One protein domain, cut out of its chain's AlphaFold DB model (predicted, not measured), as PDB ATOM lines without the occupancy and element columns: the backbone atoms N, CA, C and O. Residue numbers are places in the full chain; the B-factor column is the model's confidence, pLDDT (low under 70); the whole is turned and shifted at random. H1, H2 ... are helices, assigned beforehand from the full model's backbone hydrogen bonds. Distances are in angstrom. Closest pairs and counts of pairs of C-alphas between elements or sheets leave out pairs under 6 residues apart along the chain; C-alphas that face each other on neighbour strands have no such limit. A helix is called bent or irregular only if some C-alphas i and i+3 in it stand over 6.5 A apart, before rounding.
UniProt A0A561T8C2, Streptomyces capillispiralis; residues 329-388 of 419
ATOM      1  N   THR A 329     -10.294  32.445 -26.645       85.88
ATOM      2  CA  THR A 329     -10.981  32.219 -27.917       85.88
ATOM      3  C   THR A 329     -10.880  33.468 -28.783       85.88
ATOM      4  O   THR A 329     -10.926  34.595 -28.282       85.88
ATOM      5  N   GLY A 330     -10.734  33.274 -30.089       82.50
ATOM      6  CA  GLY A 330     -10.563  34.354 -31.049       82.50
ATOM      7  C   GLY A 330      -9.098  34.742 -31.214       82.50
ATOM      8  O   GLY A 330      -8.210  33.896 -31.270       82.50
ATOM      9  N   SER A 331      -8.831  36.039 -31.336       78.00
ATOM     10  CA  SER A 331      -7.531  36.537 -31.780       78.00
ATOM     11  C   SER A 331      -6.967  37.602 -30.846       78.00
ATOM     12  O   SER A 331      -7.655  38.520 -30.399       78.00
ATOM     13  N   LEU A 332      -5.670  37.502 -30.567       85.88
ATOM     14  CA  LEU A 332      -4.932  38.523 -29.836       85.88
ATOM     15  C   LEU A 332      -3.942  39.165 -30.799       85.88
ATOM     16  O   LEU A 332      -3.023  38.503 -31.277       85.88
ATOM     17  N   TRP A 333      -4.093  40.468 -31.045       85.38
ATOM     18  CA  TRP A 333      -3.229  41.212 -31.974       85.38
ATOM     19  C   TRP A 333      -1.736  41.092 -31.626       85.38
ATOM     20  O   TRP A 333      -0.878  41.144 -32.504       85.38
ATOM     21  N   TYR A 334      -1.419  40.929 -30.337       87.88
ATOM     22  CA  TYR A 334      -0.055  40.816 -29.826       87.88
ATOM     23  C   TYR A 334       0.457  39.372 -29.757       87.88
ATOM     24  O   TYR A 334       1.613  39.177 -29.389       87.88
ATOM     25  N   TYR A 335      -0.348  38.365 -30.127       88.06
ATOM     26  CA  TYR A 335       0.074  36.963 -30.094       88.06
ATOM     27  C   TYR A 335       1.320  36.733 -30.947       88.06
ATOM     28  O   TYR A 335       2.300  36.184 -30.459       88.06
ATOM     29  N   LEU A 336       1.314  37.190 -32.203       88.19
ATOM     30  CA  LEU A 336       2.435  36.982 -33.122       88.19
ATOM     31  C   LEU A 336       3.698  37.759 -32.719       88.19
ATOM     32  O   LEU A 336       4.761  37.142 -32.689       88.19
ATOM     33  N   PRO A 337       3.631  39.053 -32.336       90.62
ATOM     34  CA  PRO A 337       4.774  39.735 -31.732       90.62
ATOM     35  C   PRO A 337       5.322  39.019 -30.491       90.62
ATOM     36  O   PRO A 337       6.533  38.856 -30.368       90.62
ATOM     37  N   ALA A 338       4.454  38.550 -29.589       91.00
ATOM     38  CA  ALA A 338       4.875  37.812 -28.400       91.00
ATOM     39  C   ALA A 338       5.522  36.468 -28.767       91.00
ATOM     40  O   ALA A 338       6.580  36.129 -28.243       91.00
ATOM     41  N   ALA A 339       4.935  35.729 -29.711       88.69
ATOM     42  CA  ALA A 339       5.484  34.480 -30.217       88.69
ATOM     43  C   ALA A 339       6.851  34.700 -30.873       88.69
ATOM     44  O   ALA A 339       7.761  33.917 -30.625       88.69
ATOM     45  N   LEU A 340       7.027  35.780 -31.642       89.44
ATOM     46  CA  LEU A 340       8.315  36.148 -32.220       89.44
ATOM     47  C   LEU A 340       9.352  36.407 -31.120       89.44
ATOM     48  O   LEU A 340      10.443  35.855 -31.183       89.44
ATOM     49  N   LEU A 341       9.012  37.185 -30.091       91.00
ATOM     50  CA  LEU A 341       9.933  37.496 -28.992       91.00
ATOM     51  C   LEU A 341      10.327  36.263 -28.170       91.00
ATOM     52  O   LEU A 341      11.473  36.158 -27.750       91.00
ATOM     53  N   VAL A 342       9.390  35.342 -27.942       90.50
ATOM     54  CA  VAL A 342       9.619  34.143 -27.120       90.50
ATOM     55  C   VAL A 342      10.311  33.030 -27.908       90.50
ATOM     56  O   VAL A 342      11.139  32.317 -27.348       90.50
ATOM     57  N   LYS A 343       9.979  32.859 -29.194       90.19
ATOM     58  CA  LYS A 343      10.514  31.767 -30.024       90.19
ATOM     59  C   LYS A 343      11.827  32.121 -30.719       90.19
ATOM     60  O   LYS A 343      12.570  31.216 -31.083       90.19
ATOM     61  N   THR A 344      12.133  33.407 -30.888       91.06
ATOM     62  CA  THR A 344      13.364  33.836 -31.565       91.06
ATOM     63  C   THR A 344      14.511  33.969 -30.558       91.06
ATOM     64  O   THR A 344      14.344  34.641 -29.538       91.06
ATOM     65  N   PRO A 345      15.709  33.415 -30.832       92.12
ATOM     66  CA  PRO A 345      16.873  33.601 -29.970       92.12
ATOM     67  C   PRO A 345      17.187  35.085 -29.717       92.12
ATOM     68  O   PRO A 345      17.223  35.886 -30.656       92.12
ATOM     69  N   LEU A 346      17.500  35.446 -28.465       92.56
ATOM     70  CA  LEU A 346      17.775  36.837 -28.063       92.56
ATOM     71  C   LEU A 346      18.876  37.495 -28.911       92.56
ATOM     72  O   LEU A 346      18.740  38.649 -29.313       92.56
ATOM     73  N   GLY A 347      19.938  36.752 -29.243       92.19
ATOM     74  CA  GLY A 347      21.014  37.248 -30.106       92.19
ATOM     75  C   GLY A 347      20.521  37.652 -31.500       92.19
ATOM     76  O   GLY A 347      20.919  38.693 -32.019       92.19
ATOM     77  N   THR A 348      19.596  36.885 -32.082       91.44
ATOM     78  CA  THR A 348      18.977  37.201 -33.378       91.44
ATOM     79  C   THR A 348      18.133  38.469 -33.288       91.44
ATOM     80  O   THR A 348      18.255  39.335 -34.153       91.44
ATOM     81  N   LEU A 349      17.343  38.634 -32.221       92.81
ATOM     82  CA  LEU A 349      16.544  39.845 -31.995       92.81
ATOM     83  C   LEU A 349      17.425  41.096 -31.874       92.81
ATOM     84  O   LEU A 349      17.143  42.114 -32.509       92.81
ATOM     85  N   VAL A 350      18.527  41.009 -31.120       95.31
ATOM     86  CA  VAL A 350      19.505  42.103 -30.994       95.31
ATOM     87  C   VAL A 350      20.128  42.435 -32.350       95.31
ATOM     88  O   VAL A 350      20.217  43.607 -32.711       95.31
ATOM     89  N   LEU A 351      20.512  41.427 -33.139       94.06
ATOM     90  CA  LEU A 351      21.076  41.633 -34.474       94.06
ATOM     91  C   LEU A 351      20.065  42.235 -35.457       94.06
ATOM     92  O   LEU A 351      20.438  43.091 -36.260       94.06
ATOM     93  N   TRP A 352      18.792  41.841 -35.395       93.06
ATOM     94  CA  TRP A 352      17.728  42.437 -36.209       93.06
ATOM     95  C   TRP A 352      17.499  43.903 -35.846       93.06
ATOM     96  O   TRP A 352      17.454  44.748 -36.741       93.06
ATOM     97  N   ALA A 353      17.426  44.223 -34.551       94.81
ATOM     98  CA  ALA A 353      17.292  45.596 -34.076       94.81
ATOM     99  C   ALA A 353      18.505  46.451 -34.481       94.81
ATOM    100  O   ALA A 353      18.341  47.513 -35.085       94.81
ATOM    101  N   ALA A 354      19.724  45.961 -34.236       95.44
ATOM    102  CA  ALA A 354      20.957  46.633 -34.635       95.44
ATOM    103  C   ALA A 354      21.031  46.832 -36.158       95.44
ATOM    104  O   ALA A 354      21.406  47.907 -36.623       95.44
ATOM    105  N   GLY A 355      20.622  45.833 -36.944       94.75
ATOM    106  CA  GLY A 355      20.546  45.913 -38.402       94.75
ATOM    107  C   GLY A 355      19.538  46.956 -38.888       94.75
ATOM    108  O   GLY A 355      19.869  47.766 -39.756       94.75
ATOM    109  N   ALA A 356      18.338  46.997 -38.303       94.94
ATOM    110  CA  ALA A 356      17.319  47.995 -38.623       94.94
ATOM    111  C   ALA A 356      17.804  49.418 -38.298       94.94
ATOM    112  O   ALA A 356      17.726  50.310 -39.148       94.94
ATOM    113  N   VAL A 357      18.395  49.610 -37.113       96.50
ATOM    114  CA  VAL A 357      18.998  50.886 -36.701       96.50
ATOM    115  C   VAL A 357      20.146  51.270 -37.632       96.50
ATOM    116  O   VAL A 357      20.205  52.412 -38.077       96.50
ATOM    117  N   ALA A 358      21.031  50.341 -37.997       94.88
ATOM    118  CA  ALA A 358      22.154  50.620 -38.889       94.88
ATOM    119  C   ALA A 358      21.690  51.032 -40.294       94.88
ATOM    120  O   ALA A 358      22.222  51.986 -40.868       94.88
ATOM    121  N   VAL A 359      20.677  50.358 -40.845       94.88
ATOM    122  CA  VAL A 359      20.145  50.662 -42.179       94.88
ATOM    123  C   VAL A 359      19.511  52.058 -42.229       94.88
ATOM    124  O   VAL A 359      19.657  52.748 -43.238       94.88
ATOM    125  N   VAL A 360      18.875  52.516 -41.148       95.19
ATOM    126  CA  VAL A 360      18.281  53.865 -41.057       95.19
ATOM    127  C   VAL A 360      19.309  54.926 -40.628       95.19
ATOM    128  O   VAL A 360      19.314  56.051 -41.132       95.19
ATOM    129  N   GLY A 361      20.230  54.588 -39.731       94.38
ATOM    130  CA  GLY A 361      21.222  55.504 -39.169       94.38
ATOM    131  C   GLY A 361      22.350  55.836 -40.143       94.38
ATOM    132  O   GLY A 361      22.676  57.011 -40.341       94.38
ATOM    133  N   VAL A 362      22.905  54.825 -40.821       94.75
ATOM    134  CA  VAL A 362      24.082  54.965 -41.689       94.75
ATOM    135  C   VAL A 362      23.692  55.540 -43.051       94.75
ATOM    136  O   VAL A 362      23.020  54.887 -43.850       94.75
ATOM    137  N   ARG A 363      24.188  56.745 -43.374       92.62
ATOM    138  CA  ARG A 363      23.849  57.487 -44.611       92.62
ATOM    139  C   ARG A 363      23.963  56.655 -45.895       92.62
ATOM    140  O   ARG A 363      23.115  56.773 -46.774       92.62
ATOM    141  N   ARG A 364      24.982  55.793 -45.992       93.06
ATOM    142  CA  ARG A 364      25.207  54.910 -47.151       93.06
ATOM    143  C   ARG A 364      24.122  53.834 -47.316       93.06
ATOM    144  O   ARG A 364      23.845  53.440 -48.446       93.06
ATOM    145  N   LEU A 365      23.528  53.358 -46.220       92.75
ATOM    146  CA  LEU A 365      22.542  52.270 -46.207       92.75
ATOM    147  C   LEU A 365      21.093  52.767 -46.225       92.75
ATOM    148  O   LEU A 365      20.226  52.030 -46.686       92.75
ATOM    149  N   ARG A 366      20.840  54.025 -45.838       92.81
ATOM    150  CA  ARG A 366      19.502  54.652 -45.821       92.81
ATOM    151  C   ARG A 366      18.632  54.371 -47.043       92.81
ATOM    152  O   ARG A 366      17.460  54.052 -46.860       92.81
ATOM    153  N   PRO A 367      19.147  54.424 -48.288       93.38
ATOM    154  CA  PRO A 367      18.306  54.148 -49.446       93.38
ATOM    155  C   PRO A 367      17.753  52.714 -49.493       93.38
ATOM    156  O   PRO A 367      16.791  52.478 -50.218       93.38
ATOM    157  N   ALA A 368      18.370  51.760 -48.786       94.12
ATOM    158  CA  ALA A 368      17.935  50.366 -48.702       94.12
ATOM    159  C   ALA A 368      16.855  50.138 -47.628       94.12
ATOM    160  O   ALA A 368      16.167  49.121 -47.684       94.12
ATOM    161  N   ALA A 369      16.656  51.082 -46.700       94.12
ATOM    162  CA  ALA A 369      15.661  50.987 -45.629       94.12
ATOM    163  C   ALA A 369      14.241  50.640 -46.115       94.12
ATOM    164  O   ALA A 369      13.696  49.649 -45.629       94.12
ATOM    165  N   PRO A 370      13.647  51.345 -47.103       93.81
ATOM    166  CA  PRO A 370      12.297  51.009 -47.563       93.81
ATOM    167  C   PRO A 370      12.220  49.646 -48.262       93.81
ATOM    168  O   PRO A 370      11.158  49.042 -48.293       93.81
ATOM    169  N   TYR A 371      13.330  49.137 -48.803       94.88
ATOM    170  CA  TYR A 371      13.370  47.825 -49.454       94.88
ATOM    171  C   TYR A 371      13.434  46.693 -48.420       94.88
ATOM    172  O   TYR A 371      12.786  45.669 -48.598       94.88
ATOM    173  N   LEU A 372      14.196  46.878 -47.338       94.31
ATOM    174  CA  LEU A 372      14.419  45.844 -46.324       94.31
ATOM    175  C   LEU A 372      13.356  45.820 -45.224       94.31
ATOM    176  O   LEU A 372      12.998  44.743 -44.766       94.31
ATOM    177  N   LEU A 373      12.874  46.984 -44.783       95.56
ATOM    178  CA  LEU A 373      12.043  47.086 -43.579       95.56
ATOM    179  C   LEU A 373      10.545  47.111 -43.885       95.56
ATOM    180  O   LEU A 373       9.758  46.603 -43.092       95.56
ATOM    181  N   ALA A 374      10.134  47.672 -45.026       95.19
ATOM    182  CA  ALA A 374       8.716  47.898 -45.295       95.19
ATOM    183  C   ALA A 374       7.934  46.592 -45.512       95.19
ATOM    184  O   ALA A 374       6.839  46.453 -44.978       95.19
ATOM    185  N   ALA A 375       8.491  45.624 -46.249       93.94
ATOM    186  CA  ALA A 375       7.808  44.352 -46.493       93.94
ATOM    187  C   ALA A 375       7.619  43.524 -45.201       93.94
ATOM    188  O   ALA A 375       6.475  43.178 -44.909       93.94
ATOM    189  N   PRO A 376       8.657  43.273 -44.371       93.75
ATOM    190  CA  PRO A 376       8.470  42.619 -43.075       93.75
ATOM    191  C   PRO A 376       7.530  43.381 -42.136       93.75
ATOM    192  O   PRO A 376       6.702  42.759 -41.478       93.75
ATOM    193  N   ALA A 377       7.610  44.717 -42.096       93.94
ATOM    194  CA  ALA A 377       6.733  45.529 -41.252       93.94
ATOM    195  C   ALA A 377       5.259  45.405 -41.661       93.94
ATOM    196  O   ALA A 377       4.399  45.251 -40.798       93.94
ATOM    197  N   VAL A 378       4.964  45.430 -42.964       94.75
ATOM    198  CA  VAL A 378       3.593  45.270 -43.469       94.75
ATOM    199  C   VAL A 378       3.083  43.846 -43.279       94.75
ATOM    200  O   VAL A 378       1.922  43.687 -42.925       94.75
ATOM    201  N   LEU A 379       3.923  42.818 -43.440       92.19
ATOM    202  CA  LEU A 379       3.535  41.437 -43.126       92.19
ATOM    203  C   LEU A 379       3.212  41.265 -41.644       92.19
ATOM    204  O   LEU A 379       2.176  40.699 -41.311       92.19
ATOM    205  N   LEU A 380       4.062  41.791 -40.760       91.00
ATOM    206  CA  LEU A 380       3.823  41.738 -39.323       91.00
ATOM    207  C   LEU A 380       2.544  42.498 -38.956       91.00
ATOM    208  O   LEU A 380       1.713  41.971 -38.224       91.00
ATOM    209  N   ALA A 381       2.343  43.696 -39.511       91.00
ATOM    210  CA  ALA A 381       1.124  44.468 -39.302       91.00
ATOM    211  C   ALA A 381      -0.117  43.732 -39.830       91.00
ATOM    212  O   ALA A 381      -1.104  43.622 -39.116       91.00
ATOM    213  N   ALA A 382      -0.078  43.168 -41.037       88.12
ATOM    214  CA  ALA A 382      -1.195  42.398 -41.578       88.12
ATOM    215  C   ALA A 382      -1.531  41.200 -40.679       88.12
ATOM    216  O   ALA A 382      -2.693  40.991 -40.345       88.12
ATOM    217  N   ALA A 383      -0.514  40.481 -40.204       84.25
ATOM    218  CA  ALA A 383      -0.700  39.326 -39.339       84.25
ATOM    219  C   ALA A 383      -1.227  39.705 -37.936       84.25
ATOM    220  O   ALA A 383      -2.025  38.976 -37.359       84.25
ATOM    221  N   MET A 384      -0.845  40.870 -37.398       84.81
ATOM    222  CA  MET A 384      -1.381  41.405 -36.134       84.81
ATOM    223  C   MET A 384      -2.842  41.878 -36.240       84.81
ATOM    224  O   MET A 384      -3.525  42.004 -35.223       84.81
ATOM    225  N   TYR A 385      -3.301  42.217 -37.447       74.75
ATOM    226  CA  TYR A 385      -4.611  42.827 -37.700       74.75
ATOM    227  C   TYR A 385      -5.583  41.908 -38.450       74.75
ATOM    228  O   TYR A 385      -6.716  42.330 -38.683       74.75
ATOM    229  N   GLY A 386      -5.183  40.677 -38.783       62.66
ATOM    230  CA  GLY A 386      -5.973  39.670 -39.510       62.66
ATOM    231  C   GLY A 386      -7.220  39.161 -38.778       62.66
ATOM    232  O   GLY A 386      -7.633  38.031 -38.984       62.66
ATOM    233  N   SER A 387      -7.798  39.959 -37.877       57.50
ATOM    234  CA  SER A 387      -8.820  39.503 -36.942       57.50
ATOM    235  C   SER A 387      -9.614  40.613 -36.222       57.50
ATOM    236  O   SER A 387     -10.133  40.411 -35.124       57.50
ATOM    237  N   ARG A 388      -9.727  41.815 -36.802       45.72
ATOM    238  CA  ARG A 388     -10.656  42.852 -36.302       45.72
ATOM    239  C   ARG A 388     -11.887  42.829 -37.212       45.72
ATOM    240  O   ARG A 388     -11.741  43.127 -38.388       45.72
TER     241      ARG A 388
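AT A GLANCE: This is residues 329 to 388 of the 419 residues of a protein of Streptomyces capillispiralis (UniProt A0A561T8C2). The longest helix, H2, makes one side of a flat, open triangle of helices: H1 makes a shorter side, and H3 and H4, one after the other in a row, make the base. H2 and H3 meet at one corner, the end of H4 meets H1 at another, and the tight link from H1 to H2 makes the third, while the middle of the frame is empty. The printed part has 60 residues with four named helices, in the order H1, H2, H3, H4, and no named strand; its class is all helix. It is loose, with a radius of gyration of the C-alphas of 13.8 A, and spans 47 by 25 by 11 A.

IN THESE COORDINATES: H2, residues 346 to 361, is 22.0 A from first to last C-alpha; C-alpha 346 is at (17.775, 36.837, -28.063). H1 before it, residues 335 to 343, measures 11.7 A and begins with C-alpha 335 at (0.074, 36.963, -30.094). H3 comprises residues 366 to 372, 10.2 A long. It is irregular: C-alphas 367 and 370 are 7.0 A apart. H4, residues 374 to 385, measures 16.2 A and ends with C-alpha 385 at (-4.611, 42.827, -37.700).

HOW THE PARTS SIT: H2 touches H3 with residues 356 to 360 alone; the closest C-alphas are those of Val 360 and Arg 366, 5.0 A apart. They run opposite ways at a steep tilt of 47 degrees. H1 is close to H2 but not clearly touching it, the closest C-alphas being those of Leu 341 and Leu 349, 7.6 A apart. Their lines stand at a steep tilt of 66 degrees, opposite ways. H3 and H4 meet only through their link, a tight one of 1 residue. H4 touches H1 with residues 380 to 384 alone; the closest C-alphas, those of Leu 336 and Met 384, are 6.6 A apart. These two run opposite ways at a steep tilt of 62 degrees. H2 and H4 are apart, and so are H1 and H3. In H1, H2 and H4 every O i to N i+4 pair is within hydrogen-bond range; in H3 this holds for 1 of 3 pairs, beside 3 of 4 O i to N i+3 pairs.

THE WHOLE: The C-alphas farthest apart are those of Thr 329 and Arg 364, 46.8 A. Residues 342 to 348, of which 346 to 348 belong to H2, stand free, as do residues 350 to 355 of H2 and 374 to 379 of H4. The three links between helices are tight. The printed part has no cut. The mean pLDDT of the printed part is 89.6, and residues 386 to 388 are under 70.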